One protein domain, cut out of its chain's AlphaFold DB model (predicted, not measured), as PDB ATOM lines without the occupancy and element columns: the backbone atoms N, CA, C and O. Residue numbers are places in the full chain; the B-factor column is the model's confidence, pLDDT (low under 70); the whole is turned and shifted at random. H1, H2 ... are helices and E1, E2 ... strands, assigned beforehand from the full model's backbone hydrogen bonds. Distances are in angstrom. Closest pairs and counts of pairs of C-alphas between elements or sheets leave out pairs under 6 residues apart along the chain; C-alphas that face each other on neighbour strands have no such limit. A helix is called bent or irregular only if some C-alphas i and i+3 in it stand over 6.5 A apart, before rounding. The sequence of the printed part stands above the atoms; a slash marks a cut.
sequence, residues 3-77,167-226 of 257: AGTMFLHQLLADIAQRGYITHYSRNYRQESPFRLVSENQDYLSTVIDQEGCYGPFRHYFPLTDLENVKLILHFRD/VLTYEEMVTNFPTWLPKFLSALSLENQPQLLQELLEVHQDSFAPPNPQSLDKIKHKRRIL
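AT A GLANCE: This is residues 3 to 77 and 167 to 226 of the 257 residues of the protein "Sulfotransferase domain-containing protein" of Symploca sp. SIO2C1 (UniProt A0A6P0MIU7). A short ribbon of two parallel strands, E1 and E2, has H4 packed over it, H5 crosses H4, and H1 runs through the middle of the domain. The long loops of residues 18 to 40 and 45 to 70, with little H2 between them, make a loop-rich end, while at the opposite end residues 212 to 218, holding H6, stick out. The printed part has 135 residues with six named helices and two named strands, in the order H1 H2 E1 E2 H3 H4 H5 H6. The class is mostly helix, though under half of the residues are in named elements. The whole is compact, with a radius of gyration of the C-alphas of 15.8 A and spans of 48 by 33 by 31 A.

IN THESE COORDINATES: E1 is residues 71 to 75, 12.5 A long, from C-alpha 71 at (9.347, -4.458, 76.604). E2 is residues 167 to 169. H3 is residues 170 to 175, and H4 is residues 177 to 188, 16.6 A long. H5, residues 193 to 208, spans 22.1 A and ends with C-alpha 208 at (22.986, 0.736, 96.061). H1, residues 3 to 17, spans 20.8 A from C-alpha 3 at (26.507, 1.908, 86.199). H2 is residues 41 to 44, and H6 is residues 213 to 218. H5 and H6 are irregular: C-alphas 203 and 206 are 7.6 A apart, and C-alphas 214 and 217 are 8.1 A apart. H5 has a kink of 46 degrees near residue 202.

HOW THE PARTS SIT: E1 and E2 are parallel neighbours at 28 degrees, with N 75 and O 168 2.9 A apart and N 168 and O 73 2.8 A apart, both within hydrogen-bond range. The closest C-alphas of E1 and H4, Ile 72 and Ala 187, are 6.8 A apart. H4 and H5 touch at a steep tilt of 46 degrees, opposite ways; their closest C-alphas, Phe 177 and Gln 205, are 6.3 A apart. H3 and H4 touch only at the corner, with the C-alphas of Met 173 and Trp 180 closest at 5.4 A. H1 and H5 are close but not clearly touching, with the C-alphas of Ile 15 and Leu 196 closest at 8.0 A. H1 and H4 are near each other. H2 is apart from H4, and H6 stands free. Residues 23 to 24 pair in parallel with residues 53 to 54. In H1 and H3 every O i to N i+4 pair is within hydrogen-bond range; H4 has 5 of 8, H5 9 of 12, and H6 0 of 2, with 1 of 3 O i to N i+3 pairs, while H2 is too short for an i+4 pair.

THE WHOLE: The two C-alphas farthest apart, those of Glu 67 and Gln 214, are 50.1 A apart. Residues 78 to 166 are not printed, and C-alphas 77 and 167 are 13.4 A apart across this cut. The links H1 to H2 and H2 to E1 are long. Residues 37 to 49 and 210 to 225 have pLDDT under 70; the mean of the printed part is 81.8.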
ATOM      1  N   ALA A   3      26.793   2.606  84.943       76.25
ATOM      2  CA  ALA A   3      26.507   1.908  86.199       76.25
ATOM      3  C   ALA A   3      25.148   1.181  86.187       76.25
ATOM      4  O   ALA A   3      25.139  -0.029  86.362       76.25
ATOM      5  N   GLY A   4      24.044   1.881  85.885       85.06
ATOM      6  CA  GLY A   4      22.707   1.267  85.813       85.06
ATOM      7  C   GLY A   4      22.629   0.124  84.799       85.06
ATOM      8  O   GLY A   4      22.259  -0.986  85.145       85.06
ATOM      9  N   THR A   5      23.113   0.343  83.572       86.94
ATOM     10  CA  THR A   5      23.176  -0.719  82.555       86.94
ATOM     11  C   THR A   5      24.029  -1.915  82.988       86.94
ATOM     12  O   THR A   5      23.675  -3.048  82.699       86.94
ATOM     13  N   MET A   6      25.180  -1.697  83.635       89.25
ATOM     14  CA  MET A   6      26.012  -2.820  84.086       89.25
ATOM     15  C   MET A   6      25.351  -3.593  85.226       89.25
ATOM     16  O   MET A   6      25.489  -4.808  85.254       89.25
ATOM     17  N   PHE A   7      24.626  -2.910  86.114       92.44
ATOM     18  CA  PHE A   7      23.823  -3.567  87.140       92.44
ATOM     19  C   PHE A   7      22.717  -4.420  86.513       92.44
ATOM     20  O   PHE A   7      22.644  -5.603  86.807       92.44
ATOM     21  N   LEU A   8      21.926  -3.870  85.584       94.69
ATOM     22  CA  LEU A   8      20.894  -4.639  84.878       94.69
ATOM     23  C   LEU A   8      21.473  -5.861  84.155       94.69
ATOM     24  O   LEU A   8      20.899  -6.941  84.211       94.69
ATOM     25  N   HIS A   9      22.630  -5.707  83.505       94.06
ATOM     26  CA  HIS A   9      23.328  -6.833  82.886       94.06
ATOM     27  C   HIS A   9      23.722  -7.905  83.911       94.06
ATOM     28  O   HIS A   9      23.569  -9.085  83.623       94.06
ATOM     29  N   GLN A  10      24.235  -7.509  85.081       94.19
ATOM     30  CA  GLN A  10      24.585  -8.442  86.157       94.19
ATOM     31  C   GLN A  10      23.345  -9.148  86.702       94.19
ATOM     32  O   GLN A  10      23.338 -10.368  86.756       94.19
ATOM     33  N   LEU A  11      22.279  -8.401  86.995       95.69
ATOM     34  CA  LEU A  11      21.011  -8.946  87.472       95.69
ATOM     35  C   LEU A  11      20.439  -9.984  86.493       95.69
ATOM     36  O   LEU A  11      20.109 -11.095  86.887       95.69
ATOM     37  N   LEU A  12      20.379  -9.656  85.199       96.06
ATOM     38  CA  LEU A  12      19.906 -10.582  84.166       96.06
ATOM     39  C   LEU A  12      20.843 -11.781  83.971       96.06
ATOM     40  O   LEU A  12      20.373 -12.892  83.737       96.06
ATOM     41  N   ALA A  13      22.160 -11.587  84.082       94.38
ATOM     42  CA  ALA A  13      23.115 -12.689  84.033       94.38
ATOM     43  C   ALA A  13      22.946 -13.643  85.225       94.38
ATOM     44  O   ALA A  13      23.043 -14.853  85.038       94.38
ATOM     45  N   ASP A  14      22.653 -13.117  86.411       95.25
ATOM     46  CA  ASP A  14      22.427 -13.899  87.626       95.25
ATOM     47  C   ASP A  14      21.111 -14.690  87.548       95.25
ATOM     48  O   ASP A  14      21.081 -15.866  87.921       95.25
ATOM     49  N   ILE A  15      20.050 -14.090  86.997       95.31
ATOM     50  CA  ILE A  15      18.789 -14.784  86.682       95.31
ATOM     51  C   ILE A  15      19.042 -15.913  85.670       95.31
ATOM     52  O   ILE A  15      18.581 -17.039  85.865       95.31
ATOM     53  N   ALA A  16      19.824 -15.643  84.621       94.06
ATOM     54  CA  ALA A  16      20.132 -16.630  83.590       94.06
ATOM     55  C   ALA A  16      20.992 -17.794  84.104       94.06
ATOM     56  O   ALA A  16      20.733 -18.948  83.773       94.06
ATOM     57  N   GLN A  17      21.976 -17.527  84.967       93.50
ATOM     58  CA  GLN A  17      22.797 -18.572  85.596       93.50
ATOM     59  C   GLN A  17      21.984 -19.530  86.472       93.50
ATOM     60  O   GLN A  17      22.382 -20.678  86.654       93.50
ATOM     61  N   ARG A  18      20.845 -19.069  86.996       93.44
ATOM     62  CA  ARG A  18      19.900 -19.882  87.768       93.44
ATOM     63  C   ARG A  18      18.909 -20.655  86.889       93.44
ATOM     64  O   ARG A  18      18.086 -21.387  87.420       93.44
ATOM     65  N   GLY A  19      18.988 -20.511  85.564       91.50
ATOM     66  CA  GLY A  19      18.182 -21.271  84.607       91.50
ATOM     67  C   GLY A  19      16.781 -20.716  84.347       91.50
ATOM     68  O   GLY A  19      15.996 -21.386  83.693       91.50
ATOM     69  N   TYR A  20      16.464 -19.506  84.821       92.62
ATOM     70  CA  TYR A  20      15.130 -18.919  84.628       92.62
ATOM     71  C   TYR A  20      14.919 -18.322  83.233       92.62
ATOM     72  O   TYR A  20      13.786 -18.224  82.777       92.62
ATOM     73  N   ILE A  21      15.986 -17.868  82.568       92.56
ATOM     74  CA  ILE A  21      15.903 -17.248  81.242       92.56
ATOM     75  C   ILE A  21      17.235 -17.356  80.505       92.56
ATOM     76  O   ILE A  21      18.297 -17.360  81.127       92.56
ATOM     77  N   THR A  22      17.206 -17.343  79.176       92.88
ATOM     78  CA  THR A  22      18.412 -17.077  78.384       92.88
ATOM     79  C   THR A  22      18.593 -15.572  78.229       92.88
ATOM     80  O   THR A  22      17.674 -14.868  77.820       92.88
ATOM     81  N   HIS A  23      19.770 -15.043  78.557       93.50
ATOM     82  CA  HIS A  23      20.043 -13.607  78.504       93.50
ATOM     83  C   HIS A  23      21.118 -13.291  77.472       93.50
ATOM     84  O   HIS A  23      22.250 -13.750  77.597       93.50
ATOM     85  N   TYR A  24      20.787 -12.435  76.508       91.19
ATOM     86  CA  TYR A  24      21.674 -11.993  75.443       91.19
ATOM     87  C   TYR A  24      22.106 -10.546  75.663       91.19
ATOM     88  O   TYR A  24      21.287  -9.627  75.713       91.19
ATOM     89  N   SER A  25      23.419 -10.316  75.752       90.06
ATOM     90  CA  SER A  25      23.953  -8.984  76.047       90.06
ATOM     91  C   SER A  25      25.277  -8.701  75.361       90.06
ATOM     92  O   SER A  25      26.186  -9.528  75.336       90.06
ATOM     93  N   ARG A  26      25.467  -7.464  74.899       86.31
ATOM     94  CA  ARG A  26      26.769  -6.996  74.392       86.31
ATOM     95  C   ARG A  26      27.839  -6.911  75.487       86.31
ATOM     96  O   ARG A  26      29.035  -6.868  75.188       86.31
ATOM     97  N   ASN A  27      27.411  -6.852  76.749       87.81
ATOM     98  CA  ASN A  27      28.300  -6.697  77.898       87.81
ATOM     99  C   ASN A  27      29.003  -8.010  78.298       87.81
ATOM    100  O   ASN A  27      29.960  -7.956  79.071       87.81
ATOM    101  N   TYR A  28      28.597  -9.155  77.733       87.56
ATOM    102  CA  TYR A  28      29.341 -10.405  77.871       87.56
ATOM    103  C   TYR A  28      30.726 -10.340  77.201       87.56
ATOM    104  O   TYR A  28      30.992  -9.536  76.299       87.56
ATOM    105  N   ARG A  29      31.633 -11.218  77.657       82.56
ATOM    106  CA  ARG A  29      32.969 -11.403  77.062       82.56
ATOM    107  C   ARG A  29      32.862 -11.941  75.642       82.56
ATOM    108  O   ARG A  29      31.890 -12.611  75.316       82.56
ATOM    109  N   GLN A  30      33.880 -11.671  74.822       78.38
ATOM    110  CA  GLN A  30      33.822 -11.923  73.381       78.38
ATOM    111  C   GLN A  30      33.495 -13.365  72.989       78.38
ATOM    112  O   GLN A  30      32.819 -13.559  71.989       78.38
ATOM    113  N   GLU A  31      33.930 -14.322  73.800       79.62
ATOM    114  CA  GLU A  31      33.769 -15.763  73.592       79.62
ATOM    115  C   GLU A  31      32.422 -16.310  74.090       79.62
ATOM    116  O   GLU A  31      32.139 -17.491  73.924       79.62
ATOM    117  N   SER A  32      31.594 -15.488  74.743       78.12
ATOM    118  CA  SER A  32      30.310 -15.959  75.259       78.12
ATOM    119  C   SER A  32      29.337 -16.234  74.107       78.12
ATOM    120  O   SER A  32      29.127 -15.335  73.288       78.12
ATOM    121  N   PRO A  33      28.672 -17.405  74.079       75.38
ATOM    122  CA  PRO A  33      27.647 -17.701  73.076       75.38
ATOM    123  C   PRO A  33      26.423 -16.781  73.201       75.38
ATOM    124  O   PRO A  33      25.691 -16.588  72.240       75.38
ATOM    125  N   PHE A  34      26.237 -16.152  74.363       80.50
ATOM    126  CA  PHE A  34      25.147 -15.216  74.641       80.50
ATOM    127  C   PHE A  34      25.527 -13.754  74.364       80.50
ATOM    128  O   PHE A  34      24.798 -12.814  74.704       80.50
ATOM    129  N   ARG A  35      26.707 -13.518  73.777       80.06
ATOM    130  CA  ARG A  35      27.137 -12.166  73.444       80.06
ATOM    131  C   ARG A  35      26.461 -11.682  72.173       80.06
ATOM    132  O   ARG A  35      26.653 -12.229  71.092       80.06
ATOM    133  N   LEU A  36      25.812 -10.529  72.277       76.94
ATOM    134  CA  LEU A  36      25.382  -9.784  71.100       76.94
ATOM    135  C   LEU A  36      26.600  -9.141  70.427       76.94
ATOM    136  O   LEU A  36      27.247  -8.248  70.987       76.94
ATOM    137  N   VAL A  37      26.928  -9.619  69.224       63.31
ATOM    138  CA  VAL A  37      28.056  -9.116  68.422       63.31
ATOM    139  C   VAL A  37      27.766  -7.703  67.912       63.31
ATOM    140  O   VAL A  37      28.664  -6.857  67.870       63.31
ATOM    141  N   SER A  38      26.501  -7.422  67.596       64.25
ATOM    142  CA  SER A  38      26.034  -6.123  67.129       64.25
ATOM    143  C   SER A  38      24.694  -5.753  67.765       64.25
ATOM    144  O   SER A  38      23.868  -6.604  68.062       64.25
ATOM    145  N   GLU A  39      24.484  -4.453  67.946       63.12
ATOM    146  CA  GLU A  39      23.180  -3.854  68.268       63.12
ATOM    147  C   GLU A  39      22.605  -3.200  66.994       63.12
ATOM    148  O   GLU A  39      22.013  -2.121  67.058       63.12
ATOM    149  N   ASN A  40      22.939  -3.731  65.811       63.47
ATOM    150  CA  ASN A  40      22.325  -3.314  64.551       63.47
ATOM    151  C   ASN A  40      20.991  -4.042  64.384       63.47
ATOM    152  O   ASN A  40      20.900  -5.217  64.735       63.47
ATOM    153  N   GLN A  41      20.005  -3.344  63.826       59.31
ATOM    154  CA  GLN A  41      18.671  -3.867  63.569       59.31
ATOM    155  C   GLN A  41      18.740  -5.141  62.729       59.31
ATOM    156  O   GLN A  41      18.227  -6.152  63.180       59.31
ATOM    157  N   ASP A  42      19.500  -5.133  61.630       61.88
ATOM    158  CA  ASP A  42      19.652  -6.302  60.747       61.88
ATOM    159  C   ASP A  42      20.267  -7.522  61.449       61.88
ATOM    160  O   ASP A  42      19.989  -8.659  61.094       61.88
ATOM    161  N   TYR A  43      21.136  -7.301  62.443       63.69
ATOM    162  CA  TYR A  43      21.734  -8.401  63.202       63.69
ATOM    163  C   TYR A  43      20.744  -8.940  64.228       63.69
ATOM    164  O   TYR A  43      20.561 -10.143  64.350       63.69
ATOM    165  N   LEU A  44      20.083  -8.059  64.972       63.47
ATOM    166  CA  LEU A  44      19.134  -8.495  65.985       63.47
ATOM    167  C   LEU A  44      17.868  -9.082  65.365       63.47
ATOM    168  O   LEU A  44      17.383 -10.059  65.905       63.47
ATOM    169  N   SER A  45      17.404  -8.625  64.201       63.06
ATOM    170  CA  SER A  45      16.319  -9.294  63.470       63.06
ATOM    171  C   SER A  45      16.672 -10.722  63.047       63.06
ATOM    172  O   SER A  45      15.771 -11.506  62.810       63.06
ATOM    173  N   THR A  46      17.962 -11.076  62.962       60.44
ATOM    174  CA  THR A  46      18.402 -12.465  62.715       60.44
ATOM    175  C   THR A  46      18.633 -13.279  63.991       60.44
ATOM    176  O   THR A  46      18.896 -14.474  63.909       60.44
ATOM    177  N   VAL A  47      18.599 -12.644  65.168       59.59
ATOM    178  CA  VAL A  47      18.895 -13.288  66.461       59.59
ATOM    179  C   VAL A  47      17.672 -13.318  67.384       59.59
ATOM    180  O   VAL A  47      17.557 -14.259  68.157       59.59
ATOM    181  N   ILE A  48      16.745 -12.354  67.268       64.44
ATOM    182  CA  ILE A  48      15.495 -12.237  68.049       64.44
ATOM    183  C   ILE A  48      14.561 -13.443  67.850       64.44
ATOM    184  O   ILE A  48      13.687 -13.666  68.679       64.44
ATOM    185  N   ASP A  49      14.810 -14.288  66.849       62.97
ATOM    186  CA  ASP A  49      14.125 -15.577  66.689       62.97
ATOM    187  C   ASP A  49      14.399 -16.565  67.845       62.97
ATOM    188  O   ASP A  49      13.752 -17.608  67.935       62.97
ATOM    189  N   GLN A  50      15.362 -16.277  68.734       75.31
ATOM    190  CA  GLN A  50      15.618 -17.082  69.931       75.31
ATOM    191  C   GLN A  50      14.853 -16.540  71.141       75.31
ATOM    192  O   GLN A  50      14.933 -15.353  71.469       75.31
ATOM    193  N   GLU A  51      14.182 -17.436  71.862       85.19
ATOM    194  CA  GLU A  51      13.507 -17.117  73.118       85.19
ATOM    195  C   GLU A  51      14.516 -16.673  74.195       85.19
ATOM    196  O   GLU A  51      15.502 -17.359  74.487       85.19
ATOM    197  N   GLY A  52      14.282 -15.503  74.796       89.81
ATOM    198  CA  GLY A  52      15.121 -14.978  75.869       89.81
ATOM    199  C   GLY A  52      14.986 -13.474  76.093       89.81
ATOM    200  O   GLY A  52      14.165 -12.789  75.487       89.81
ATOM    201  N   CYS A  53      15.823 -12.942  76.984       91.94
ATOM    202  CA  CYS A  53      15.905 -11.516  77.282       91.94
ATOM    203  C   CYS A  53      17.089 -10.872  76.557       91.94
ATOM    204  O   CYS A  53      18.241 -11.273  76.737       91.94
ATOM    205  N   TYR A  54      16.810  -9.816  75.794       91.00
ATOM    206  CA  TYR A  54      17.804  -9.051  75.051       91.00
ATOM    207  C   TYR A  54      18.065  -7.708  75.717       91.00
ATOM    208  O   TYR A  54      17.157  -6.898  75.897       91.00
ATOM    209  N   GLY A  55      19.329  -7.432  76.031       89.88
ATOM    210  CA  GLY A  55      19.746  -6.130  76.530       89.88
ATOM    211  C   GLY A  55      20.765  -6.223  77.660       89.88
ATOM    212  O   GLY A  55      21.580  -7.142  77.711       89.88
ATOM    213  N   PRO A  56      20.818  -5.225  78.547       91.25
ATOM    214  CA  PRO A  56      20.209  -3.902  78.394       91.25
ATOM    215  C   PRO A  56      20.830  -3.102  77.234       91.25
ATOM    216  O   PRO A  56      22.055  -3.075  77.069       91.25
ATOM    217  N   PHE A  57      19.991  -2.389  76.479       86.38
ATOM    218  CA  PHE A  57      20.405  -1.433  75.445       86.38
ATOM    219  C   PHE A  57      20.534  -0.013  76.027       86.38
ATOM    220  O   PHE A  57      19.944   0.304  77.057       86.38
ATOM    221  N   ARG A  58      21.359   0.849  75.414       81.44
ATOM    222  CA  ARG A  58      21.624   2.229  75.896       81.44
ATOM    223  C   ARG A  58      21.163   3.342  74.954       81.44
ATOM    224  O   ARG A  58      21.353   4.506  75.289       81.44
ATOM    225  N   HIS A  59      20.650   2.972  73.791       78.81
ATOM    226  CA  HIS A  59      20.225   3.862  72.716       78.81
ATOM    227  C   HIS A  59      18.962   3.295  72.105       78.81
ATOM    228  O   HIS A  59      18.771   2.077  72.192       78.81
ATOM    229  N   TYR A  60      18.179   4.156  71.453       81.94
ATOM    230  CA  TYR A  60      16.995   3.708  70.745       81.94
ATOM    231  C   TYR A  60      17.308   2.541  69.808       81.94
ATOM    232  O   TYR A  60      18.309   2.533  69.078       81.94
ATOM    233  N   PHE A  61      16.429   1.549  69.860       77.88
ATOM    234  CA  PHE A  61      16.503   0.363  69.039       77.88
ATOM    235  C   PHE A  61      15.131   0.116  68.394       77.88
ATOM    236  O   PHE A  61      14.166  -0.136  69.123       77.88
ATOM    237  N   PRO A  62      15.017   0.229  67.057       80.00
ATOM    238  CA  PRO A  62      13.778  -0.064  66.347       80.00
ATOM    239  C   PRO A  62      13.511  -1.573  66.339       80.00
ATOM    240  O   PRO A  62      14.352  -2.353  65.892       80.00
ATOM    241  N   LEU A  63      12.334  -1.969  66.815       78.88
ATOM    242  CA  LEU A  63      11.828  -3.339  66.766       78.88
ATOM    243  C   LEU A  63      10.753  -3.441  65.685       78.88
ATOM    244  O   LEU A  63       9.966  -2.515  65.506       78.88
ATOM    245  N   THR A  64      10.753  -4.547  64.942       75.06
ATOM    246  CA  THR A  64       9.812  -4.783  63.834       75.06
ATOM    247  C   THR A  64       8.653  -5.701  64.202       75.06
ATOM    248  O   THR A  64       7.596  -5.579  63.596       75.06
ATOM    249  N   ASP A  65       8.831  -6.587  65.183       76.88
ATOM    250  CA  ASP A  65       7.783  -7.465  65.711       76.88
ATOM    251  C   ASP A  65       7.552  -7.127  67.188       76.88
ATOM    252  O   ASP A  65       8.343  -7.487  68.061       76.88
ATOM    253  N   LEU A  66       6.506  -6.342  67.445       81.25
ATOM    254  CA  LEU A  66       6.136  -5.896  68.788       81.25
ATOM    255  C   LEU A  66       5.106  -6.820  69.445       81.25
ATOM    256  O   LEU A  66       4.925  -6.732  70.656       81.25
ATOM    257  N   GLU A  67       4.430  -7.681  68.680       80.44
ATOM    258  CA  GLU A  67       3.351  -8.538  69.189       80.44
ATOM    259  C   GLU A  67       3.908  -9.671  70.057       80.44
ATOM    260  O   GLU A  67       3.318 -10.029  71.076       80.44
ATOM    261  N   ASN A  68       5.091 -10.177  69.702       81.06
ATOM    262  CA  ASN A  68       5.725 -11.311  70.372       81.06
ATOM    263  C   ASN A  68       6.790 -10.911  71.407       81.06
ATOM    264  O   ASN A  68       7.477 -11.771  71.959       81.06
ATOM    265  N   VAL A  69       6.952  -9.613  71.687       86.69
ATOM    266  CA  VAL A  69       8.024  -9.104  72.555       86.69
ATOM    267  C   VAL A  69       7.451  -8.311  73.717       86.69
ATOM    268  O   VAL A  69       6.734  -7.336  73.528       86.69
ATOM    269  N   LYS A  70       7.847  -8.667  74.943       91.06
ATOM    270  CA  LYS A  70       7.624  -7.822  76.125       91.06
ATOM    271  C   LYS A  70       8.750  -6.808  76.258       91.06
ATOM    272  O   LYS A  70       9.925  -7.147  76.107       91.06
ATOM    273  N   LEU A  71       8.399  -5.564  76.559       92.62
ATOM    274  CA  LEU A  71       9.347  -4.458  76.604       92.62
ATOM    275  C   LEU A  71       9.565  -3.986  78.033       92.62
ATOM    276  O   LEU A  71       8.622  -3.761  78.784       92.62
ATOM    277  N   ILE A  72      10.830  -3.780  78.395       95.44
ATOM    278  CA  ILE A  72      11.211  -3.116  79.640       95.44
ATOM    279  C   ILE A  72      11.911  -1.815  79.270       95.44
ATOM    280  O   ILE A  72      13.053  -1.821  78.803       95.44
ATOM    281  N   LEU A  73      11.236  -0.689  79.494       95.25
ATOM    282  CA  LEU A  73      11.824   0.635  79.322       95.25
ATOM    283  C   LEU A  73      12.346   1.129  80.669       95.25
ATOM    284  O   LEU A  73      11.572   1.441  81.572       95.25
ATOM    285  N   HIS A  74      13.672   1.194  80.813       95.62
ATOM    286  CA  HIS A  74      14.330   1.686  82.027       95.62
ATOM    287  C   HIS A  74      14.872   3.101  81.822       95.62
ATOM    288  O   HIS A  74      15.948   3.291  81.248       95.62
ATOM    289  N   PHE A  75      14.122   4.098  82.288       95.19
ATOM    290  CA  PHE A  75      14.476   5.510  82.151       95.19
ATOM    291  C   PHE A  75      15.243   6.046  83.359       95.19
ATOM    292  O   PHE A  75      15.316   5.430  84.419       95.19
ATOM    293  N   ARG A  76      15.843   7.221  83.188       94.56
ATOM    294  CA  ARG A  76      16.484   8.001  84.249       94.56
ATOM    295  C   ARG A  76      16.156   9.468  84.013       94.56
ATOM    296  O   ARG A  76      15.874   9.836  82.882       94.56
ATOM    297  N   ASP A  77      16.273  10.329  85.015       95.44
ATOM    298  CA  ASP A  77      16.199  11.770  84.771       95.44
ATOM    299  C   ASP A  77      17.216  12.188  83.673       95.44
ATOM    300  O   ASP A  77      18.431  11.995  83.859       95.44
ATOM    301  N   VAL A 167       7.320   0.125  82.245       95.81
ATOM    302  CA  VAL A 167       8.158   1.308  82.489       95.81
ATOM    303  C   VAL A 167       8.744   1.255  83.893       95.81
ATOM    304  O   VAL A 167       8.032   1.082  84.879       95.81
ATOM    305  N   LEU A 168      10.056   1.439  83.983       96.56
ATOM    306  CA  LEU A 168      10.818   1.448  85.225       96.56
ATOM    307  C   LEU A 168      11.750   2.659  85.252       96.56
ATOM    308  O   LEU A 168      12.216   3.115  84.209       96.56
ATOM    309  N   THR A 169      12.105   3.134  86.445       95.50
ATOM    310  CA  THR A 169      13.066   4.238  86.596       95.50
ATOM    311  C   THR A 169      14.335   3.801  87.320       95.50
ATOM    312  O   THR A 169      14.347   2.884  88.148       95.50
ATOM    313  N   TYR A 170      15.448   4.445  86.985       94.44
ATOM    314  CA  TYR A 170      16.725   4.292  87.672       94.44
ATOM    315  C   TYR A 170      16.632   4.799  89.113       94.44
ATOM    316  O   TYR A 170      17.244   4.233  90.013       94.44
ATOM    317  N   GLU A 171      15.862   5.857  89.325       93.56
ATOM    318  CA  GLU A 171      15.624   6.483  90.612       93.56
ATOM    319  C   GLU A 171      14.978   5.484  91.564       93.56
ATOM    320  O   GLU A 171      15.556   5.214  92.613       93.56
ATOM    321  N   GLU A 172      13.871   4.853  91.162       93.81
ATOM    322  CA  GLU A 172      13.214   3.828  91.976       93.81
ATOM    323  C   GLU A 172      14.136   2.626  92.229       93.81
ATOM    324  O   GLU A 172      14.237   2.169  93.365       93.81
ATOM    325  N   MET A 173      14.880   2.170  91.212       94.44
ATOM    326  CA  MET A 173      15.855   1.082  91.358       94.44
ATOM    327  C   MET A 173      16.893   1.373  92.451       94.44
ATOM    328  O   MET A 173      17.263   0.479  93.203       94.44
ATOM    329  N   VAL A 174      17.371   2.617  92.541       90.81
ATOM    330  CA  VAL A 174      18.407   3.018  93.502       90.81
ATOM    331  C   VAL A 174      17.830   3.335  94.878       90.81
ATOM    332  O   VAL A 174      18.476   3.041  95.880       90.81
ATOM    333  N   THR A 175      16.661   3.974  94.950       90.81
ATOM    334  CA  THR A 175      16.109   4.470  96.222       90.81
ATOM    335  C   THR A 175      15.150   3.495  96.890       90.81
ATOM    336  O   THR A 175      14.915   3.615  98.088       90.81
ATOM    337  N   ASN A 176      14.566   2.560  96.138       92.62
ATOM    338  CA  ASN A 176      13.596   1.590  96.637       92.62
ATOM    339  C   ASN A 176      13.657   0.281  95.828       92.62
ATOM    340  O   ASN A 176      12.675  -0.160  95.224       92.62
ATOM    341  N   PHE A 177      14.834  -0.350  95.828       93.81
ATOM    342  CA  PHE A 177      15.066  -1.613  95.125       93.81
ATOM    343  C   PHE A 177      14.046  -2.721  95.469       93.81
ATOM    344  O   PHE A 177      13.578  -3.372  94.533       93.81
ATOM    345  N   PRO A 178      13.614  -2.908  96.739       94.06
ATOM    346  CA  PRO A 178      12.612  -3.922  97.079       94.06
ATOM    347  C   PRO A 178      11.252  -3.732  96.401       94.06
ATOM    348  O   PRO A 178      10.569  -4.713  96.132       94.06
ATOM    349  N   THR A 179      10.867  -2.491  96.093       94.12
ATOM    350  CA  THR A 179       9.628  -2.206  95.344       94.12
ATOM    351  C   THR A 179       9.852  -2.258  93.832       94.12
ATOM    352  O   THR A 179       8.961  -2.649  93.079       94.12
ATOM    353  N   TRP A 180      11.055  -1.900  93.378       96.75
ATOM    354  CA  TRP A 180      11.431  -1.918  91.967       96.75
ATOM    355  C   TRP A 180      11.557  -3.339  91.399       96.75
ATOM    356  O   TRP A 180      11.055  -3.624  90.311       96.75
ATOM    357  N   LEU A 181      12.222  -4.244  92.127       96.50
ATOM    358  CA  LEU A 181      12.578  -5.574  91.630       96.50
ATOM    359  C   LEU A 181      11.359  -6.444  91.261       96.50
ATOM    360  O   LEU A 181      11.382  -7.024  90.176       96.50
ATOM    361  N   PRO A 182      10.271  -6.510  92.056       95.56
ATOM    362  CA  PRO A 182       9.068  -7.245  91.662       95.56
ATOM    363  C   PRO A 182       8.479  -6.775  90.326       95.56
ATOM    364  O   PRO A 182       8.075  -7.602  89.511       95.56
ATOM    365  N   LYS A 183       8.479  -5.460  90.055       95.69
ATOM    366  CA  LYS A 183       7.997  -4.903  88.778       95.69
ATOM    367  C   LYS A 183       8.879  -5.345  87.610       95.69
ATOM    368  O   LYS A 183       8.375  -5.707  86.551       95.69
ATOM    369  N   PHE A 184      10.197  -5.345  87.820       96.19
ATOM    370  CA  PHE A 184      11.163  -5.829  86.838       96.19
ATOM    371  C   PHE A 184      10.974  -7.321  86.527       96.19
ATOM    372  O   PHE A 184      10.908  -7.692  85.359       96.19
ATOM    373  N   LEU A 185      10.830  -8.169  87.552       95.31
ATOM    374  CA  LEU A 185      10.630  -9.612  87.371       95.31
ATOM    375  C   LEU A 185       9.285  -9.943  86.718       95.31
ATOM    376  O   LEU A 185       9.226 -10.823  85.860       95.31
ATOM    377  N   SER A 186       8.226  -9.206  87.061       92.62
ATOM    378  CA  SER A 186       6.905  -9.374  86.451       92.62
ATOM    379  C   SER A 186       6.955  -9.210  84.927       92.62
ATOM    380  O   SER A 186       6.364 -10.010  84.201       92.62
ATOM    381  N   ALA A 187       7.746  -8.253  84.429       92.00
ATOM    382  CA  ALA A 187       7.915  -8.030  82.994       92.00
ATOM    383  C   ALA A 187       8.615  -9.194  82.266       92.00
ATOM    384  O   ALA A 187       8.364  -9.419  81.083       92.00
ATOM    385  N   LEU A 188       9.452  -9.966  82.968       91.44
ATOM    386  CA  LEU A 188      10.173 -11.112  82.407       91.44
ATOM    387  C   LEU A 188       9.319 -12.383  82.307       91.44
ATOM    388  O   LEU A 188       9.741 -13.331  81.660       91.44
ATOM    389  N   SER A 189       8.120 -12.407  82.905       85.88
ATOM    390  CA  SER A 189       7.176 -13.542  82.808       85.88
ATOM    391  C   SER A 189       7.762 -14.892  83.225       85.88
ATOM    392  O   SER A 189       7.398 -15.929  82.683       85.88
ATOM    393  N   LEU A 190       8.676 -14.868  84.193       88.50
ATOM    394  CA  LEU A 190       9.376 -16.057  84.672       88.50
ATOM    395  C   LEU A 190       8.446 -16.939  85.511       88.50
ATOM    396  O   LEU A 190       7.553 -16.428  86.192       88.50
ATOM    397  N   GLU A 191       8.707 -18.241  85.525       84.44
ATOM    398  CA  GLU A 191       8.124 -19.170  86.497       84.44
ATOM    399  C   GLU A 191       8.772 -18.993  87.886       84.44
ATOM    400  O   GLU A 191       9.885 -18.478  88.007       84.44
ATOM    401  N   ASN A 192       8.082 -19.410  88.956       84.88
ATOM    402  CA  ASN A 192       8.589 -19.397  90.343       84.88
ATOM    403  C   ASN A 192       9.130 -18.035  90.845       84.88
ATOM    404  O   ASN A 192      10.036 -17.978  91.679       84.88
ATOM    405  N   GLN A 193       8.532 -16.923  90.395       87.69
ATOM    406  CA  GLN A 193       8.964 -15.564  90.764       87.69
ATOM    407  C   GLN A 193       9.103 -15.298  92.271       87.69
ATOM    408  O   GLN A 193      10.036 -14.581  92.623       87.69
ATOM    409  N   PRO A 194       8.253 -15.826  93.181       91.88
ATOM    410  CA  PRO A 194       8.391 -15.537  94.610       91.88
ATOM    411  C   PRO A 194       9.727 -15.996  95.205       91.88
ATOM    412  O   PRO A 194      10.340 -15.251  95.967       91.88
ATOM    413  N   GLN A 195      10.200 -17.187  94.827       92.94
ATOM    414  CA  GLN A 195      11.483 -17.707  95.299       92.94
ATOM    415  C   GLN A 195      12.642 -16.901  94.705       92.94
ATOM    416  O   GLN A 195      13.500 -16.416  95.442       92.94
ATOM    417  N   LEU A 196      12.629 -16.690  93.383       94.62
ATOM    418  CA  LEU A 196      13.648 -15.892  92.702       94.62
ATOM    419  C   LEU A 196      13.731 -14.468  93.270       94.62
ATOM    420  O   LEU A 196      14.823 -13.937  93.460       94.62
ATOM    421  N   LEU A 197      12.586 -13.843  93.557       95.38
ATOM    422  CA  LEU A 197      12.523 -12.516  94.160       95.38
ATOM    423  C   LEU A 197      13.262 -12.487  95.498       95.38
ATOM    424  O   LEU A 197      14.083 -11.597  95.707       95.38
ATOM    425  N   GLN A 198      12.993 -13.451  96.382       94.81
ATOM    426  CA  GLN A 198      13.661 -13.524  97.676       94.81
ATOM    427  C   GLN A 198      15.181 -13.673  97.508       94.81
ATOM    428  O   GLN A 198      15.936 -12.880  98.068       94.81
ATOM    429  N   GLU A 199      15.624 -14.621  96.678       94.56
ATOM    430  CA  GLU A 199      17.047 -14.863  96.415       94.56
ATOM    431  C   GLU A 199      17.757 -13.611  95.872       94.56
ATOM    432  O   GLU A 199      18.866 -13.270  96.285       94.56
ATOM    433  N   LEU A 200      17.123 -12.891  94.943       95.44
ATOM    434  CA  LEU A 200      17.701 -11.686  94.351       95.44
ATOM    435  C   LEU A 200      17.702 -10.496  95.314       95.44
ATOM    436  O   LEU A 200      18.630  -9.689  95.261       95.44
ATOM    437  N   LEU A 201      16.703 -10.368  96.193       94.31
ATOM    438  CA  LEU A 201      16.717  -9.349  97.244       94.31
ATOM    439  C   LEU A 201      17.879  -9.586  98.206       94.31
ATOM    440  O   LEU A 201      18.630  -8.650  98.471       94.31
ATOM    441  N   GLU A 202      18.083 -10.826  98.650       93.44
ATOM    442  CA  GLU A 202      19.192 -11.195  99.538       93.44
ATOM    443  C   GLU A 202      20.561 -10.845  98.931       93.44
ATOM    444  O   GLU A 202      21.435 -10.331  99.628       93.44
ATOM    445  N   VAL A 203      20.739 -11.059  97.623       92.88
ATOM    446  CA  VAL A 203      22.012 -10.796  96.931       92.88
ATOM    447  C   VAL A 203      22.206  -9.317  96.582       92.88
ATOM    448  O   VAL A 203      23.323  -8.802  96.673       92.88
ATOM    449  N   HIS A 204      21.152  -8.623  96.138       92.50
ATOM    450  CA  HIS A 204      21.302  -7.332  95.463       92.50
ATOM    451  C   HIS A 204      20.781  -6.117  96.225       92.50
ATOM    452  O   HIS A 204      21.140  -5.009  95.817       92.50
ATOM    453  N   GLN A 205      20.002  -6.264  97.303       86.00
ATOM    454  CA  GLN A 205      19.392  -5.115  97.996       86.00
ATOM    455  C   GLN A 205      20.409  -4.052  98.442       86.00
ATOM    456  O   GLN A 205      20.143  -2.854  98.339       86.00
ATOM    457  N   ASP A 206      21.621  -4.471  98.811       85.31
ATOM    458  CA  ASP A 206      22.690  -3.577  99.266       85.31
ATOM    459  C   ASP A 206      23.573  -3.034  98.129       85.31
ATOM    460  O   ASP A 206      24.513  -2.267  98.362       85.31
ATOM    461  N   SER A 207      23.283  -3.371  96.866       83.31
ATOM    462  CA  SER A 207      24.076  -2.932  95.701       83.31
ATOM    463  C   SER A 207      24.163  -1.407  95.577       83.31
ATOM    464  O   SER A 207      25.146  -0.873  95.038       83.31
ATOM    465  N   PHE A 208      23.148  -0.715  96.100       79.75
ATOM    466  CA  PHE A 208      22.986   0.736  96.061       79.75
ATOM    467  C   PHE A 208      23.270   1.425  97.399       79.75
ATOM    468  O   PHE A 208      23.219   2.655  97.462       79.75
ATOM    469  N   ALA A 209      23.630   0.667  98.440       71.56
ATOM    470  CA  ALA A 209      24.034   1.239  99.714       71.56
ATOM    471  C   ALA A 209      25.262   2.159  99.526       71.56
ATOM    472  O   ALA A 209      26.169   1.846  98.736       71.56
ATOM    473  N   PRO A 210      25.318   3.314 100.220       60.88
ATOM    474  CA  PRO A 210      26.489   4.176 100.181       60.88
ATOM    475  C   PRO A 210      27.723   3.384 100.644       60.88
ATOM    476  O   PRO A 210      27.642   2.619 101.606       60.88
ATOM    477  N   PRO A 211      28.873   3.519  99.960       55.16
ATOM    478  CA  PRO A 211      30.052   2.737 100.298       55.16
ATOM    479  C   PRO A 211      30.528   3.044 101.723       55.16
ATOM    480  O   PRO A 211      30.553   4.201 102.142       55.16
ATOM    481  N   ASN A 212      30.961   2.004 102.442       53.50
ATOM    482  CA  ASN A 212      31.622   2.148 103.738       53.50
ATOM    483  C   ASN A 212      32.863   3.062 103.579       53.50
ATOM    484  O   ASN A 212      33.665   2.814 102.664       53.50
ATOM    485  N   PRO A 213      33.060   4.077 104.449       49.62
ATOM    486  CA  PRO A 213      34.218   4.977 104.435       49.62
ATOM    487  C   PRO A 213      35.586   4.283 104.341       49.62
ATOM    488  O   PRO A 213      36.529   4.852 103.808       49.62
ATOM    489  N   GLN A 214      35.710   3.033 104.789       46.19
ATOM    490  CA  GLN A 214      36.964   2.265 104.750       46.19
ATOM    491  C   GLN A 214      37.303   1.679 103.362       46.19
ATOM    492  O   GLN A 214      38.389   1.146 103.159       46.19
ATOM    493  N   SER A 215      36.393   1.773 102.384       46.19
ATOM    494  CA  SER A 215      36.546   1.188 101.038       46.19
ATOM    495  C   SER A 215      36.952   2.191  99.944       46.19
ATOM    496  O   SER A 215      36.972   1.844  98.759       46.19
ATOM    497  N   LEU A 216      37.303   3.424 100.334       37.47
ATOM    498  CA  LEU A 216      37.538   4.568  99.441       37.47
ATOM    499  C   LEU A 216      38.571   4.307  98.324       37.47
ATOM    500  O   LEU A 216      38.405   4.819  97.216       37.47
ATOM    501  N   ASP A 217      39.564   3.439  98.540       37.50
ATOM    502  CA  ASP A 217      40.615   3.177  97.543       37.50
ATOM    503  C   ASP A 217      40.205   2.226  96.406       37.50
ATOM    504  O   ASP A 217      40.768   2.288  95.308       37.50
ATOM    505  N   LYS A 218      39.181   1.379  96.603       35.16
ATOM    506  CA  LYS A 218      38.729   0.413  95.578       35.16
ATOM    507  C   LYS A 218      37.639   0.959  94.649       35.16
ATOM    508  O   LYS A 218      37.267   0.292  93.683       35.16
ATOM    509  N   ILE A 219      37.133   2.172  94.885       43.47
ATOM    510  CA  ILE A 219      35.874   2.641  94.289       43.47
ATOM    511  C   ILE A 219      36.047   3.976  93.544       43.47
ATOM    512  O   ILE A 219      35.311   4.937  93.732       43.47
ATOM    513  N   LYS A 220      36.974   4.035  92.581       40.00
ATOM    514  CA  LYS A 220      37.055   5.178  91.639       40.00
ATOM    515  C   LYS A 220      35.892   5.227  90.628       40.00
ATOM    516  O   LYS A 220      35.813   6.164  89.835       40.00
ATOM    517  N   HIS A 221      34.997   4.229  90.624       42.75
ATOM    518  CA  HIS A 221      33.919   4.085  89.637       42.75
ATOM    519  C   HIS A 221      32.483   4.170  90.183       42.75
ATOM    520  O   HIS A 221      31.598   4.507  89.391       42.75
ATOM    521  N   LYS A 222      32.215   3.949  91.486       48.66
ATOM    522  CA  LYS A 222      30.900   4.292  92.069       48.66
ATOM    523  C   LYS A 222      30.896   5.787  92.391       48.66
ATOM    524  O   LYS A 222      31.128   6.216  93.514       48.66
ATOM    525  N   ARG A 223      30.682   6.598  91.355       57.12
ATOM    526  CA  ARG A 223      30.243   7.991  91.531       57.12
ATOM    527  C   ARG A 223      28.927   7.993  92.303       57.12
ATOM    528  O   ARG A 223      28.247   6.972  92.280       57.12
ATOM    529  N   ARG A 224      28.566   9.122  92.926       63.66
ATOM    530  CA  ARG A 224      27.266   9.307  93.592       63.66
ATOM    531  C   ARG A 224      26.154   8.665  92.753       63.66
ATOM    532  O   ARG A 224      25.879   9.092  91.636       63.66
ATOM    533  N   ILE A 225      25.630   7.557  93.273       68.19
ATOM    534  CA  ILE A 225      24.626   6.709  92.620       68.19
ATOM    535  C   ILE A 225      23.246   7.380  92.714       68.19
ATOM    536  O   ILE A 225      22.367   7.074  91.913       68.19
ATOM    537  N   LEU A 226      23.108   8.321  93.654       78.00
ATOM    538  CA  LEU A 226      21.871   8.983  94.031       78.00
ATOM    539  C   LEU A 226      21.306   9.882  92.915       78.00
ATOM    540  O   LEU A 226      22.083  10.551  92.225       78.00
TER     541      LEU A 226